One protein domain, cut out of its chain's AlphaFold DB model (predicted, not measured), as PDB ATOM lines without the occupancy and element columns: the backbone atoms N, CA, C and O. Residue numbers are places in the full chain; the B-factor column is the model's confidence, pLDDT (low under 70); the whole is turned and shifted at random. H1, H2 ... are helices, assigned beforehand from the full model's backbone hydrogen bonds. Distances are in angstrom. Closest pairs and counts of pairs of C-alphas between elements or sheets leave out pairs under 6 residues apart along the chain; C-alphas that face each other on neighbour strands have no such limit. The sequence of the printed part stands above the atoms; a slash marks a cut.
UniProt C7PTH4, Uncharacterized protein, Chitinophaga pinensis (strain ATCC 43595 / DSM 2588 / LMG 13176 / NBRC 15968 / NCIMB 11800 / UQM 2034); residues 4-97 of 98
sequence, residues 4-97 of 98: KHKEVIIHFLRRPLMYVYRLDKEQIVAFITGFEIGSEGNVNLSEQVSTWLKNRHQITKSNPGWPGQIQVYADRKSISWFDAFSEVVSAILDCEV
ATOM      1  N   LYS A   4     -20.511 -32.379  77.377       87.56
ATOM      2  CA  LYS A   4     -19.266 -31.974  76.691       87.56
ATOM      3  C   LYS A   4     -18.679 -30.655  77.220       87.56
ATOM      4  O   LYS A   4     -17.467 -30.489  77.281       87.56
ATOM      5  N   HIS A   5     -19.529 -29.704  77.613       88.44
ATOM      6  CA  HIS A   5     -19.083 -28.427  78.176       88.44
ATOM      7  C   HIS A   5     -18.486 -28.609  79.576       88.44
ATOM      8  O   HIS A   5     -17.448 -28.024  79.877       88.44
ATOM      9  N   LYS A   6     -19.091 -29.477  80.398       88.31
ATOM     10  CA  LYS A   6     -18.539 -29.843  81.709       88.31
ATOM     11  C   LYS A   6     -17.169 -30.493  81.571       88.31
ATOM     12  O   LYS A   6     -16.250 -30.114  82.284       88.31
ATOM     13  N   GLU A   7     -17.010 -31.423  80.631       89.56
ATOM     14  CA  GLU A   7     -15.728 -32.097  80.386       89.56
ATOM     15  C   GLU A   7     -14.616 -31.115  80.018       89.56
ATOM     16  O   GLU A   7     -13.512 -31.214  80.553       89.56
ATOM     17  N   VAL A   8     -14.910 -30.129  79.164       90.69
ATOM     18  CA  VAL A   8     -13.949 -29.076  78.800       90.69
ATOM     19  C   VAL A   8     -13.512 -28.280  80.034       90.69
ATOM     20  O   VAL A   8     -12.313 -28.094  80.238       90.69
ATOM     21  N   ILE A   9     -14.453 -27.873  80.891       91.44
ATOM     22  CA  ILE A   9     -14.139 -27.147  82.131       91.44
ATOM     23  C   ILE A   9     -13.337 -28.035  83.096       91.44
ATOM     24  O   ILE A   9     -12.324 -27.596  83.630       91.44
ATOM     25  N   ILE A  10     -13.724 -29.300  83.283       89.25
ATOM     26  CA  ILE A  10     -13.005 -30.251  84.150       89.25
ATOM     27  C   ILE A  10     -11.572 -30.465  83.652       89.25
ATOM     28  O   ILE A  10     -10.630 -30.501  84.446       89.25
ATOM     29  N   HIS A  11     -11.382 -30.607  82.340       89.50
ATOM     30  CA  HIS A  11     -10.053 -30.720  81.750       89.50
ATOM     31  C   HIS A  11      -9.227 -29.455  81.965       89.50
ATOM     32  O   HIS A  11      -8.052 -29.570  82.313       89.50
ATOM     33  N   PHE A  12      -9.835 -28.279  81.827       89.44
ATOM     34  CA  PHE A  12      -9.175 -27.011  82.119       89.44
ATOM     35  C   PHE A  12      -8.794 -26.862  83.599       89.44
ATOM     36  O   PHE A  12      -7.722 -26.355  83.890       89.44
ATOM     37  N   LEU A  13      -9.600 -27.342  84.546       86.06
ATOM     38  CA  LEU A  13      -9.242 -27.272  85.968       86.06
ATOM     39  C   LEU A  13      -8.078 -28.206  86.336       86.06
ATOM     40  O   LEU A  13      -7.287 -27.892  87.219       86.06
ATOM     41  N   ARG A  14      -7.962 -29.364  85.672       83.19
ATOM     42  CA  ARG A  14      -7.036 -30.435  86.088       83.19
ATOM     43  C   ARG A  14      -5.718 -30.480  85.323       83.19
ATOM     44  O   ARG A  14      -4.710 -30.902  85.877       83.19
ATOM     45  N   ARG A  15      -5.721 -30.135  84.034       82.69
ATOM     46  CA  ARG A  15      -4.582 -30.396  83.134       82.69
ATOM     47  C   ARG A  15      -3.533 -29.286  83.069       82.69
ATOM     48  O   ARG A  15      -2.362 -29.639  82.998       82.69
ATOM     49  N   PRO A  16      -3.867 -27.984  83.073       79.25
ATOM     50  CA  PRO A  16      -2.870 -26.937  82.871       79.25
ATOM     51  C   PRO A  16      -1.756 -26.959  83.913       79.25
ATOM     52  O   PRO A  16      -0.599 -26.833  83.541       79.25
ATOM     53  N   LEU A  17      -2.065 -27.236  85.183       73.19
ATOM     54  CA  LEU A  17      -1.048 -27.322  86.237       73.19
ATOM     55  C   LEU A  17      -0.055 -28.487  86.064       73.19
ATOM     56  O   LEU A  17       0.980 -28.509  86.721       73.19
ATOM     57  N   MET A  18      -0.328 -29.439  85.164       75.44
ATOM     58  CA  MET A  18       0.648 -30.468  84.788       75.44
ATOM     59  C   MET A  18       1.751 -29.930  83.867       75.44
ATOM     60  O   MET A  18       2.824 -30.521  83.793       75.44
ATOM     61  N   TYR A  19       1.478 -28.843  83.141       76.19
ATOM     62  CA  TYR A  19       2.360 -28.294  82.105       76.19
ATOM     63  C   TYR A  19       2.848 -26.881  82.426       76.19
ATOM     64  O   TYR A  19       3.873 -26.449  81.905       76.19
ATOM     65  N   VAL A  20       2.117 -26.156  83.271       75.62
ATOM     66  CA  VAL A  20       2.410 -24.780  83.662       75.62
ATOM     67  C   VAL A  20       2.463 -24.710  85.182       75.62
ATOM     68  O   VAL A  20       1.551 -25.169  85.861       75.62
ATOM     69  N   TYR A  21       3.530 -24.119  85.719       69.75
ATOM     70  CA  TYR A  21       3.751 -24.030  87.165       69.75
ATOM     71  C   TYR A  21       2.621 -23.283  87.897       69.75
ATOM     72  O   TYR A  21       2.278 -23.635  89.024       69.75
ATOM     73  N   ARG A  22       2.032 -22.263  87.257       71.25
ATOM     74  CA  ARG A  22       0.880 -21.502  87.756       71.25
ATOM     75  C   ARG A  22      -0.011 -21.058  86.601       71.25
ATOM     76  O   ARG A  22       0.486 -20.764  85.517       71.25
ATOM     77  N   LEU A  23      -1.313 -21.012  86.867       82.56
ATOM     78  CA  LEU A  23      -2.290 -20.312  86.043       82.56
ATOM     79  C   LEU A  23      -2.596 -18.975  86.702       82.56
ATOM     80  O   LEU A  23      -3.077 -18.939  87.838       82.56
ATOM     81  N   ASP A  24      -2.354 -17.898  85.972       87.56
ATOM     82  CA  ASP A  24      -2.707 -16.570  86.443       87.56
ATOM     83  C   ASP A  24      -4.201 -16.309  86.230       87.56
ATOM     84  O   ASP A  24      -4.852 -16.850  85.325       87.56
ATOM     85  N   LYS A  25      -4.754 -15.448  87.083       91.81
ATOM     86  CA  LYS A  25      -6.168 -15.061  87.073       91.81
ATOM     87  C   LYS A  25      -6.623 -14.625  85.680       91.81
ATOM     88  O   LYS A  25      -7.685 -15.033  85.217       91.81
ATOM     89  N   GLU A  26      -5.819 -13.820  85.001       93.44
ATOM     90  CA  GLU A  26      -6.118 -13.252  83.688       93.44
ATOM     91  C   GLU A  26      -6.259 -14.344  82.620       93.44
ATOM     92  O   GLU A  26      -7.144 -14.260  81.770       93.44
ATOM     93  N   GLN A  27      -5.452 -15.407  82.697       91.62
ATOM     94  CA  GLN A  27      -5.521 -16.541  81.771       91.62
ATOM     95  C   GLN A  27      -6.819 -17.331  81.957       91.62
ATOM     96  O   GLN A  27      -7.446 -17.747  80.984       91.62
ATOM     97  N   ILE A  28      -7.249 -17.502  83.206       93.44
ATOM     98  CA  ILE A  28      -8.501 -18.190  83.539       93.44
ATOM     99  C   ILE A  28      -9.697 -17.360  83.085       93.44
ATOM    100  O   ILE A  28     -10.613 -17.895  82.466       93.44
ATOM    101  N   VAL A  29      -9.676 -16.049  83.339       95.38
ATOM    102  CA  VAL A  29     -10.721 -15.139  82.860       95.38
ATOM    103  C   VAL A  29     -10.810 -15.183  81.337       95.38
ATOM    104  O   VAL A  29     -11.904 -15.375  80.810       95.38
ATOM    105  N   ALA A  30      -9.679 -15.097  80.633       94.75
ATOM    106  CA  ALA A  30      -9.640 -15.181  79.177       94.75
ATOM    107  C   ALA A  30     -10.186 -16.519  78.654       94.75
ATOM    108  O   ALA A  30     -10.978 -16.527  77.710       94.75
ATOM    109  N   PHE A  31      -9.819 -17.640  79.287       94.12
ATOM    110  CA  PHE A  31     -10.354 -18.955  78.935       94.12
ATOM    111  C   PHE A  31     -11.873 -19.013  79.109       94.12
ATOM    112  O   PHE A  31     -12.567 -19.423  78.182       94.12
ATOM    113  N   ILE A  32     -12.401 -18.576  80.257       95.19
ATOM    114  CA  ILE A  32     -13.844 -18.602  80.520       95.19
ATOM    115  C   ILE A  32     -14.595 -17.708  79.541       95.19
ATOM    116  O   ILE A  32     -15.556 -18.165  78.933       95.19
ATOM    117  N   THR A  33     -14.129 -16.482  79.312       94.44
ATOM    118  CA  THR A  33     -14.751 -15.582  78.337       94.44
ATOM    119  C   THR A  33     -14.741 -16.187  76.931       94.44
ATOM    120  O   THR A  33     -15.775 -16.210  76.268       94.44
ATOM    121  N   GLY A  34     -13.609 -16.739  76.484       94.44
ATOM    122  CA  GLY A  34     -13.515 -17.403  75.182       94.44
ATOM    123  C   GLY A  34     -14.410 -18.640  75.077       94.44
ATOM    124  O   GLY A  34     -15.035 -18.866  74.044       94.44
ATOM    125  N   PHE A  35     -14.519 -19.415  76.155       94.25
ATOM    126  CA  PHE A  35     -15.368 -20.597  76.223       94.25
ATOM    127  C   PHE A  35     -16.860 -20.249  76.163       94.25
ATOM    128  O   PHE A  35     -17.603 -20.880  75.415       94.25
ATOM    129  N   GLU A  36     -17.300 -19.230  76.901       94.62
ATOM    130  CA  GLU A  36     -18.688 -18.758  76.870       94.62
ATOM    131  C   GLU A  36     -19.060 -18.224  75.481       94.62
ATOM    132  O   GLU A  36     -20.089 -18.629  74.932       94.62
ATOM    133  N   ILE A  37     -18.186 -17.414  74.868       93.88
ATOM    134  CA  ILE A  37     -18.358 -16.912  73.494       93.88
ATOM    135  C   ILE A  37     -18.435 -18.076  72.500       93.88
ATOM    136  O   ILE A  37     -19.375 -18.154  71.712       93.88
ATOM    137  N   GLY A  38     -17.485 -19.014  72.565       91.94
ATOM    138  CA  GLY A  38     -17.441 -20.186  71.688       91.94
ATOM    139  C   GLY A  38     -18.590 -21.173  71.908       91.94
ATOM    140  O   GLY A  38     -18.828 -22.033  71.066       91.94
ATOM    141  N   SER A  39     -19.318 -21.053  73.021       90.44
ATOM    142  CA  SER A  39     -20.524 -21.835  73.293       90.44
ATOM    143  C   SER A  39     -21.804 -21.213  72.723       90.44
ATOM    144  O   SER A  39     -22.877 -21.779  72.932       90.44
ATOM    145  N   GLU A  40     -21.721 -20.066  72.038       88.06
ATOM    146  CA  GLU A  40     -22.871 -19.332  71.480       88.06
ATOM    147  C   GLU A  40     -23.943 -19.010  72.544       88.06
ATOM    148  O   GLU A  40     -25.145 -19.088  72.300       88.06
ATOM    149  N   GLY A  41     -23.511 -18.701  73.774       78.38
ATOM    150  CA  GLY A  41     -24.408 -18.389  74.895       78.38
ATOM    151  C   GLY A  41     -25.077 -19.603  75.553       78.38
ATOM    152  O   GLY A  41     -25.859 -19.438  76.489       78.38
ATOM    153  N   ASN A  42     -24.754 -20.832  75.129       85.25
ATOM    154  CA  ASN A  42     -25.254 -22.056  75.770       85.25
ATOM    155  C   ASN A  42     -24.623 -22.317  77.150       85.25
ATOM    156  O   ASN A  42     -25.091 -23.187  77.893       85.25
ATOM    157  N   VAL A  43     -23.535 -21.618  77.485       90.19
ATOM    158  CA  VAL A  43     -22.897 -21.667  78.798       90.19
ATOM    159  C   VAL A  43     -22.642 -20.255  79.302       90.19
ATOM    160  O   VAL A  43     -21.985 -19.469  78.636       90.19
ATOM    161  N   ASN A  44     -23.123 -19.985  80.515       92.81
ATOM    162  CA  ASN A  44     -22.877 -18.749  81.257       92.81
ATOM    163  C   ASN A  44     -22.262 -19.116  82.616       92.81
ATOM    164  O   ASN A  44     -22.939 -19.089  83.646       92.81
ATOM    165  N   LEU A  45     -21.025 -19.617  82.610       94.44
ATOM    166  CA  LEU A  45     -20.319 -20.039  83.822       94.44
ATOM    167  C   LEU A  45     -20.017 -18.852  84.743       94.44
ATOM    168  O   LEU A  45     -20.161 -18.973  85.954       94.44
ATOM    169  N   SER A  46     -19.660 -17.700  84.182       95.06
ATOM    170  CA  SER A  46     -19.443 -16.445  84.901       95.06
ATOM    171  C   SER A  46     -20.650 -16.062  85.761       95.06
ATOM    172  O   SER A  46     -20.508 -15.763  86.947       95.06
ATOM    173  N   GLU A  47     -21.854 -16.145  85.195       94.88
ATOM    174  CA  GLU A  47     -23.093 -15.844  85.912       94.88
ATOM    175  C   GLU A  47     -23.464 -16.941  86.921       94.88
ATOM    176  O   GLU A  47     -23.926 -16.633  88.022       94.88
ATOM    177  N   GLN A  48     -23.197 -18.216  86.608       95.12
ATOM    178  CA  GLN A  48     -23.358 -19.319  87.567       95.12
ATOM    179  C   GLN A  48     -22.446 -19.148  88.789       95.12
ATOM    180  O   GLN A  48     -22.905 -19.309  89.919       95.12
ATOM    181  N   VAL A  49     -21.188 -18.745  88.584       95.81
ATOM    182  CA  VAL A  49     -20.237 -18.408  89.654       95.81
ATOM    183  C   VAL A  49     -20.766 -17.256  90.499       95.81
ATOM    184  O   VAL A  49     -20.865 -17.387  91.722       95.81
ATOM    185  N   SER A  50     -21.168 -16.149  89.866       96.12
ATOM    186  CA  SER A  50     -21.753 -15.004  90.572       96.12
ATOM    187  C   SER A  50     -22.983 -15.396  91.396       96.12
ATOM    188  O   SER A  50     -23.110 -14.970  92.546       96.12
ATOM    189  N   THR A  51     -23.869 -16.221  90.833       95.50
ATOM    190  CA  THR A  51     -25.101 -16.691  91.482       95.50
ATOM    191  C   THR A  51     -24.799 -17.586  92.676       95.50
ATOM    192  O   THR A  51     -25.344 -17.374  93.760       95.50
ATOM    193  N   TRP A  52     -23.899 -18.554  92.513       95.62
ATOM    194  CA  TRP A  52     -23.514 -19.471  93.581       95.62
ATOM    195  C   TRP A  52     -22.862 -18.724  94.753       95.62
ATOM    196  O   TRP A  52     -23.259 -18.909  95.906       95.62
ATOM    197  N   LEU A  53     -21.932 -17.805  94.466       96.56
ATOM    198  CA  LEU A  53     -21.254 -16.992  95.482       96.56
ATOM    199  C   LEU A  53     -22.216 -16.059  96.222       96.56
ATOM    200  O   LEU A  53     -22.118 -15.910  97.443       96.56
ATOM    201  N   LYS A  54     -23.175 -15.464  95.508       95.94
ATOM    202  CA  LYS A  54     -24.225 -14.648  96.120       95.94
ATOM    203  C   LYS A  54     -25.101 -15.494  97.041       95.94
ATOM    204  O   LYS A  54     -25.234 -15.170  98.215       95.94
ATOM    205  N   ASN A  55     -25.659 -16.591  96.535       95.25
ATOM    206  CA  ASN A  55     -26.650 -17.376  97.269       95.25
ATOM    207  C   ASN A  55     -26.046 -18.107  98.472       95.25
ATOM    208  O   ASN A  55     -26.681 -18.187  99.521       95.25
ATOM    209  N   ARG A  56     -24.824 -18.637  98.338       94.94
ATOM    210  CA  ARG A  56     -24.217 -19.509  99.352       94.94
ATOM    211  C   ARG A  56     -23.257 -18.789 100.295       94.94
ATOM    212  O   ARG A  56     -23.078 -19.231 101.425       94.94
ATOM    213  N   HIS A  57     -22.667 -17.680  99.855       94.44
ATOM    214  CA  HIS A  57     -21.658 -16.945 100.626       94.44
ATOM    215  C   HIS A  57     -21.981 -15.460 100.822       94.44
ATOM    216  O   HIS A  57     -21.193 -14.751 101.457       94.44
ATOM    217  N   GLN A  58     -23.122 -14.979 100.312       95.94
ATOM    218  CA  GLN A  58     -23.531 -13.572 100.390       95.94
ATOM    219  C   GLN A  58     -22.464 -12.622  99.821       95.94
ATOM    220  O   GLN A  58     -22.278 -11.504 100.299       95.94
ATOM    221  N   ILE A  59     -21.716 -13.080  98.810       95.69
ATOM    222  CA  ILE A  59     -20.724 -12.265  98.102       95.69
ATOM    223  C   ILE A  59     -21.412 -11.669  96.876       95.69
ATOM    224  O   ILE A  59     -21.659 -12.360  95.888       95.69
ATOM    225  N   THR A  60     -21.750 -10.385  96.942       92.38
ATOM    226  CA  THR A  60     -22.422  -9.669  95.852       92.38
ATOM    227  C   THR A  60     -21.457  -9.289  94.733       92.38
ATOM    228  O   THR A  60     -20.244  -9.205  94.919       92.38
ATOM    229  N   LYS A  61     -22.008  -9.085  93.531       84.38
ATOM    230  CA  LYS A  61     -21.242  -8.684  92.349       84.38
ATOM    231  C   LYS A  61     -20.691  -7.272  92.568       84.38
ATOM    232  O   LYS A  61     -21.449  -6.344  92.832       84.38
ATOM    233  N   SER A  62     -19.375  -7.134  92.475       79.44
ATOM    234  CA  SER A  62     -18.642  -5.865  92.566       79.44
ATOM    235  C   SER A  62     -18.188  -5.393  91.179       79.44
ATOM    236  O   SER A  62     -18.297  -6.152  90.219       79.44
ATOM    237  N   ASN A  63     -17.608  -4.190  91.071       84.44
ATOM    238  CA  ASN A  63     -17.063  -3.653  89.810       84.44
ATOM    239  C   ASN A  63     -16.168  -4.632  89.023       84.44
ATOM    240  O   ASN A  63     -16.330  -4.717  87.809       84.44
ATOM    241  N   PRO A  64     -15.278  -5.425  89.655       88.06
ATOM    242  CA  PRO A  64     -14.485  -6.412  88.925       88.06
ATOM    243  C   PRO A  64     -15.269  -7.624  88.404       88.06
ATOM    244  O   PRO A  64     -14.651  -8.498  87.817       88.06
ATOM    245  N   GLY A  65     -16.580  -7.731  88.646       93.88
ATOM    246  CA  GLY A  65     -17.416  -8.869  88.256       93.88
ATOM    247  C   GLY A  65     -17.149 -10.144  89.065       93.88
ATOM    248  O   GLY A  65     -16.684 -10.093  90.209       93.88
ATOM    249  N   TRP A  66     -17.435 -11.301  88.456       95.81
ATOM    250  CA  TRP A  66     -17.200 -12.619  89.057       95.81
ATOM    251  C   TRP A  66     -15.736 -12.855  89.487       95.81
ATOM    252  O   TRP A  66     -15.547 -13.429  90.560       95.81
ATOM    253  N   PRO A  67     -14.690 -12.354  88.784       96.62
ATOM    254  CA  PRO A  67     -13.314 -12.514  89.251       96.62
ATOM    255  C   PRO A  67     -13.037 -11.802  90.578       96.62
ATOM    256  O   PRO A  67     -12.232 -12.278  91.379       96.62
ATOM    257  N   GLY A  68     -13.702 -10.667  90.821       96.38
ATOM    258  CA  GLY A  68     -13.643  -9.968  92.107       96.38
ATOM    259  C   GLY A  68     -14.339 -10.746  93.216       96.38
ATOM    260  O   GLY A  68     -13.816 -10.840  94.320       96.38
ATOM    261  N   GLN A  69     -15.476 -11.375  92.913       96.94
ATOM    262  CA  GLN A  69     -16.180 -12.216  93.884       96.94
ATOM    263  C   GLN A  69     -15.345 -13.440  94.286       96.94
ATOM    264  O   GLN A  69     -15.320 -13.794  95.463       96.94
ATOM    265  N   ILE A  70     -14.618 -14.046  93.339       97.25
ATOM    266  CA  ILE A  70     -13.658 -15.118  93.637       97.25
ATOM    267  C   ILE A  70     -12.522 -14.611  94.527       97.25
ATOM    268  O   ILE A  70     -12.156 -15.308  95.464       97.25
ATOM    269  N   GLN A  71     -12.008 -13.395  94.300       96.81
ATOM    270  CA  GLN A  71     -10.984 -12.819  95.180       96.81
ATOM    271  C   GLN A  71     -11.503 -12.678  96.614       96.81
ATOM    272  O   GLN A  71     -10.871 -13.167  97.540       96.81
ATOM    273  N   VAL A  72     -12.700 -12.112  96.799       96.88
ATOM    274  CA  VAL A  72     -13.319 -11.989  98.131       96.88
ATOM    275  C   VAL A  72     -13.508 -13.359  98.788       96.88
ATOM    276  O   VAL A  72     -13.330 -13.502  99.996       96.88
ATOM    277  N   TYR A  73     -13.876 -14.377  98.009       97.44
ATOM    278  CA  TYR A  73     -14.002 -15.744  98.507       97.44
ATOM    279  C   TYR A  73     -12.655 -16.332  98.942       97.44
ATOM    280  O   TYR A  73     -12.560 -16.887 100.038       97.44
ATOM    281  N   ALA A  74     -11.623 -16.171  98.110       96.88
ATOM    282  CA  ALA A  74     -10.256 -16.599  98.386       96.88
ATOM    283  C   ALA A  74      -9.728 -15.957  99.673       96.88
ATOM    284  O   ALA A  74      -9.258 -16.665 100.560       96.88
ATOM    285  N   ASP A  75      -9.911 -14.642  99.818       96.94
ATOM    286  CA  ASP A  75      -9.472 -13.877 100.986       96.94
ATOM    287  C   ASP A  75     -10.170 -14.370 102.263       96.94
ATOM    288  O   ASP A  75      -9.517 -14.637 103.272       96.94
ATOM    289  N   ARG A  76     -11.496 -14.586 102.212       97.19
ATOM    290  CA  ARG A  76     -12.274 -15.126 103.343       97.19
ATOM    291  C   ARG A  76     -11.823 -16.523 103.770       97.19
ATOM    292  O   ARG A  76     -11.967 -16.862 104.942       97.19
ATOM    293  N   LYS A  77     -11.328 -17.335 102.836       96.62
ATOM    294  CA  LYS A  77     -10.849 -18.699 103.096       96.62
ATOM    295  C   LYS A  77      -9.338 -18.806 103.295       96.62
ATOM    296  O   LYS A  77      -8.871 -19.880 103.660       96.62
ATOM    297  N   SER A  78      -8.588 -17.725 103.079       96.75
ATOM    298  CA  SER A  78      -7.118 -17.728 103.091       96.75
ATOM    299  C   SER A  78      -6.505 -18.775 102.144       96.75
ATOM    300  O   SER A  78      -5.535 -19.446 102.489       96.75
ATOM    301  N   ILE A  79      -7.077 -18.914 100.945       95.38
ATOM    302  CA  ILE A  79      -6.593 -19.808  99.877       95.38
ATOM    303  C   ILE A  79      -6.179 -19.006  98.641       95.38
ATOM    304  O   ILE A  79      -6.467 -17.813  98.539       95.38
ATOM    305  N   SER A  80      -5.499 -19.647  97.684       93.12
ATOM    306  CA  SER A  80      -5.148 -18.973  96.434       93.12
ATOM    307  C   SER A  80      -6.394 -18.672  95.594       93.12
ATOM    308  O   SER A  80      -7.425 -19.342  95.700       93.12
ATOM    309  N   TRP A  81      -6.296 -17.675  94.712       94.06
ATOM    310  CA  TRP A  81      -7.390 -17.333  93.798       94.06
ATOM    311  C   TRP A  81      -7.781 -18.519  92.900       94.06
ATOM    312  O   TRP A  81      -8.964 -18.747  92.656       94.06
ATOM    313  N   PHE A  82      -6.796 -19.301  92.440       92.12
ATOM    314  CA  PHE A  82      -7.040 -20.485  91.616       92.12
ATOM    315  C   PHE A  82      -7.757 -21.595  92.390       92.12
ATOM    316  O   PHE A  82      -8.687 -22.199  91.857       92.12
ATOM    317  N   ASP A  83      -7.363 -21.842  93.640       91.81
ATOM    318  CA  ASP A  83      -8.019 -22.849  94.480       91.81
ATOM    319  C   ASP A  83      -9.465 -22.442  94.763       91.81
ATOM    320  O   ASP A  83     -10.381 -23.243  94.594       91.81
ATOM    321  N   ALA A  84      -9.695 -21.163  95.077       95.56
ATOM    322  CA  ALA A  84     -11.031 -20.599  95.229       95.56
ATOM    323  C   ALA A  84     -11.885 -20.779  93.968       95.56
ATOM    324  O   ALA A  84     -13.023 -21.240  94.048       95.56
ATOM    325  N   PHE A  85     -11.343 -20.447  92.794       95.06
ATOM    326  CA  PHE A  85     -12.022 -20.668  91.520       95.06
ATOM    327  C   PHE A  85     -12.354 -22.149  91.301       95.06
ATOM    328  O   PHE A  85     -13.490 -22.484  90.960       95.06
ATOM    329  N   SER A  86     -11.389 -23.032  91.543       92.94
ATOM    330  CA  SER A  86     -11.536 -24.474  91.356       92.94
ATOM    331  C   SER A  86     -12.585 -25.070  92.291       92.94
ATOM    332  O   SER A  86     -13.413 -25.858  91.834       92.94
ATOM    333  N   GLU A  87     -12.608 -24.672  93.567       94.44
ATOM    334  CA  GLU A  87     -13.634 -25.092  94.529       94.44
ATOM    335  C   GLU A  87     -15.034 -24.657  94.086       94.44
ATOM    336  O   GLU A  87     -15.957 -25.471  94.052       94.44
ATOM    337  N   VAL A  88     -15.194 -23.382  93.717       95.69
ATOM    338  CA  VAL A  88     -16.491 -22.819  93.317       95.69
ATOM    339  C   VAL A  88     -17.017 -23.500  92.060       95.69
ATOM    340  O   VAL A  88     -18.175 -23.916  92.015       95.69
ATOM    341  N   VAL A  89     -16.175 -23.642  91.033       94.62
ATOM    342  CA  VAL A  89     -16.583 -24.273  89.776       94.62
ATOM    343  C   VAL A  89     -16.858 -25.760  89.974       94.62
ATOM    344  O   VAL A  89     -17.852 -26.249  89.448       94.62
ATOM    345  N   SER A  90     -16.058 -26.471  90.774       92.69
ATOM    346  CA  SER A  90     -16.337 -27.880  91.093       92.69
ATOM    347  C   SER A  90     -17.689 -28.028  91.791       92.69
ATOM    348  O   SER A  90     -18.501 -28.845  91.373       92.69
ATOM    349  N   ALA A  91     -17.998 -27.158  92.760       92.88
ATOM    350  CA  ALA A  91     -19.292 -27.168  93.436       92.88
ATOM    351  C   ALA A  91     -20.469 -26.917  92.476       92.88
ATOM    352  O   ALA A  91     -21.518 -27.537  92.620       92.88
ATOM    353  N   ILE A  92     -20.311 -26.035  91.483       92.56
ATOM    354  CA  ILE A  92     -21.336 -25.791  90.453       92.56
ATOM    355  C   ILE A  92     -21.526 -27.026  89.567       92.56
ATOM    356  O   ILE A  92     -22.658 -27.400  89.262       92.56
ATOM    357  N   LEU A  93     -20.430 -27.670  89.162       88.62
ATOM    358  CA  LEU A  93     -20.472 -28.847  88.297       88.62
ATOM    359  C   LEU A  93     -21.080 -30.068  89.002       88.62
ATOM    360  O   LEU A  93     -21.832 -30.806  88.357       88.62
ATOM    361  N   ASP A  94     -20.804 -30.236  90.299       82.00
ATOM    362  CA  ASP A  94     -21.325 -31.321  91.141       82.00
ATOM    363  C   ASP A  94     -22.788 -31.081  91.563       82.00
ATOM    364  O   ASP A  94     -23.581 -32.021  91.599       82.00
ATOM    365  N   CYS A  95     -23.194 -29.828  91.816       58.12
ATOM    366  CA  CYS A  95     -24.588 -29.483  92.132       58.12
ATOM    367  C   CYS A  95     -25.566 -29.701  90.962       58.12
ATOM    368  O   CYS A  95     -26.767 -29.762  91.195       58.12
ATOM    369  N   GLU A  96     -25.098 -29.845  89.718       52.66
ATOM    370  CA  GLU A  96     -25.953 -30.177  88.565       52.66
ATOM    371  C   GLU A  96     -26.236 -31.702  88.421       52.66
ATOM    372  O   GLU A  96     -26.670 -32.137  87.353       52.66
ATOM    373  N   VAL A  97     -25.961 -32.527  89.446       41.09
ATOM    374  CA  VAL A  97     -26.208 -33.994  89.463       41.09
ATOM    375  C   VAL A  97     -27.298 -34.407  90.479       41.09
ATOM    376  O   VAL A  97     -27.405 -35.577  90.835       41.09
TER     377      VAL A  97
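AT A GLANCE: This is residues 4 to 97 of the 98 residues of an uncharacterized protein of Chitinophaga pinensis (strain ATCC 43595 / DSM 2588 / LMG 13176 / NBRC 15968 / NCIMB 11800 / UQM 2034) (UniProt C7PTH4). The longest helix, H5, runs through the middle of a rounded all-helix body and crosses H3 and H4, which sit side by side beneath it, H4 near its first residues and H3 near its later ones. Beyond H5, H1 and H2 run back and forth as a loosely set pair, and residues 15 to 21, in the link between these two, stick out. The printed part has 94 residues with five named helices in the order H1, H2, H3, H4, H5 and no named strand. The whole is compact, with a radius of gyration of the C-alphas of 12.7 A and spans of 31 by 30 by 27 A.

IN THESE COORDINATES: H5 holds residues 81 to 95 and is 21.1 A long from first to last C-alpha; C-alpha 81 is at (-7.390, -17.333, 93.798) and C-alpha 95 at (-24.588, -29.483, 92.132). H3 holds residues 45 to 57, 17.1 A, and H4 residues 66 to 77, 16.6 A. H2 holds residues 25 to 38, 19.7 A. H1 holds residues 4 to 14, 15.5 A, and begins with C-alpha 4 at (-19.266, -31.974, 76.691).

HOW THE PARTS SIT: H5 has its centre nearest to the mean of the C-alphas, at 6.2 A. It touches H4 about perpendicular, at 78 degrees, with residues 81 to 85 of H5 and 70 to 74 of H4 alone; the closest C-alphas, of Ala 74 and Ala 84, are 5.2 A apart. It touches H3 about perpendicular, at 90 degrees, with residues 88 to 92 of H5 and 48 to 53 of H3 alone; the closest C-alphas, of Val 49 and Val 88, are 6.8 A apart. H3 and H4 touch and run the same way at a steep tilt of 37 degrees, only just past shallow; their closest C-alphas, of Ser 50 and Trp 66, are 5.4 A apart. H3 is the hub, touching three helices. The third is H2, which only just touches it, with 3 pairs of C-alphas within 8 A; the closest are those of Glu 36 and Leu 45, 7.3 A apart. H1 is close to H5 but not clearly touching, the closest C-alphas being those of Leu 13 and Ser 86, 6.5 A apart. H1 and H2 are near each other, with 10 pairs of C-alphas within 10 A, while H1 is apart from H3 and H4. In H1, H2, H3, H4 and H5 every O i to N i+4 pair is within hydrogen-bond range.

THE WHOLE: The two C-alphas farthest apart, those of Glu 40 and Ser 78, are 35.4 A apart. The printed part has no cut. The link from H4 to H5 is tight, the other three are short, and there is no long link. The mean pLDDT of the printed part is 89.7, with residue 21 and residues 95 to 97 under 70.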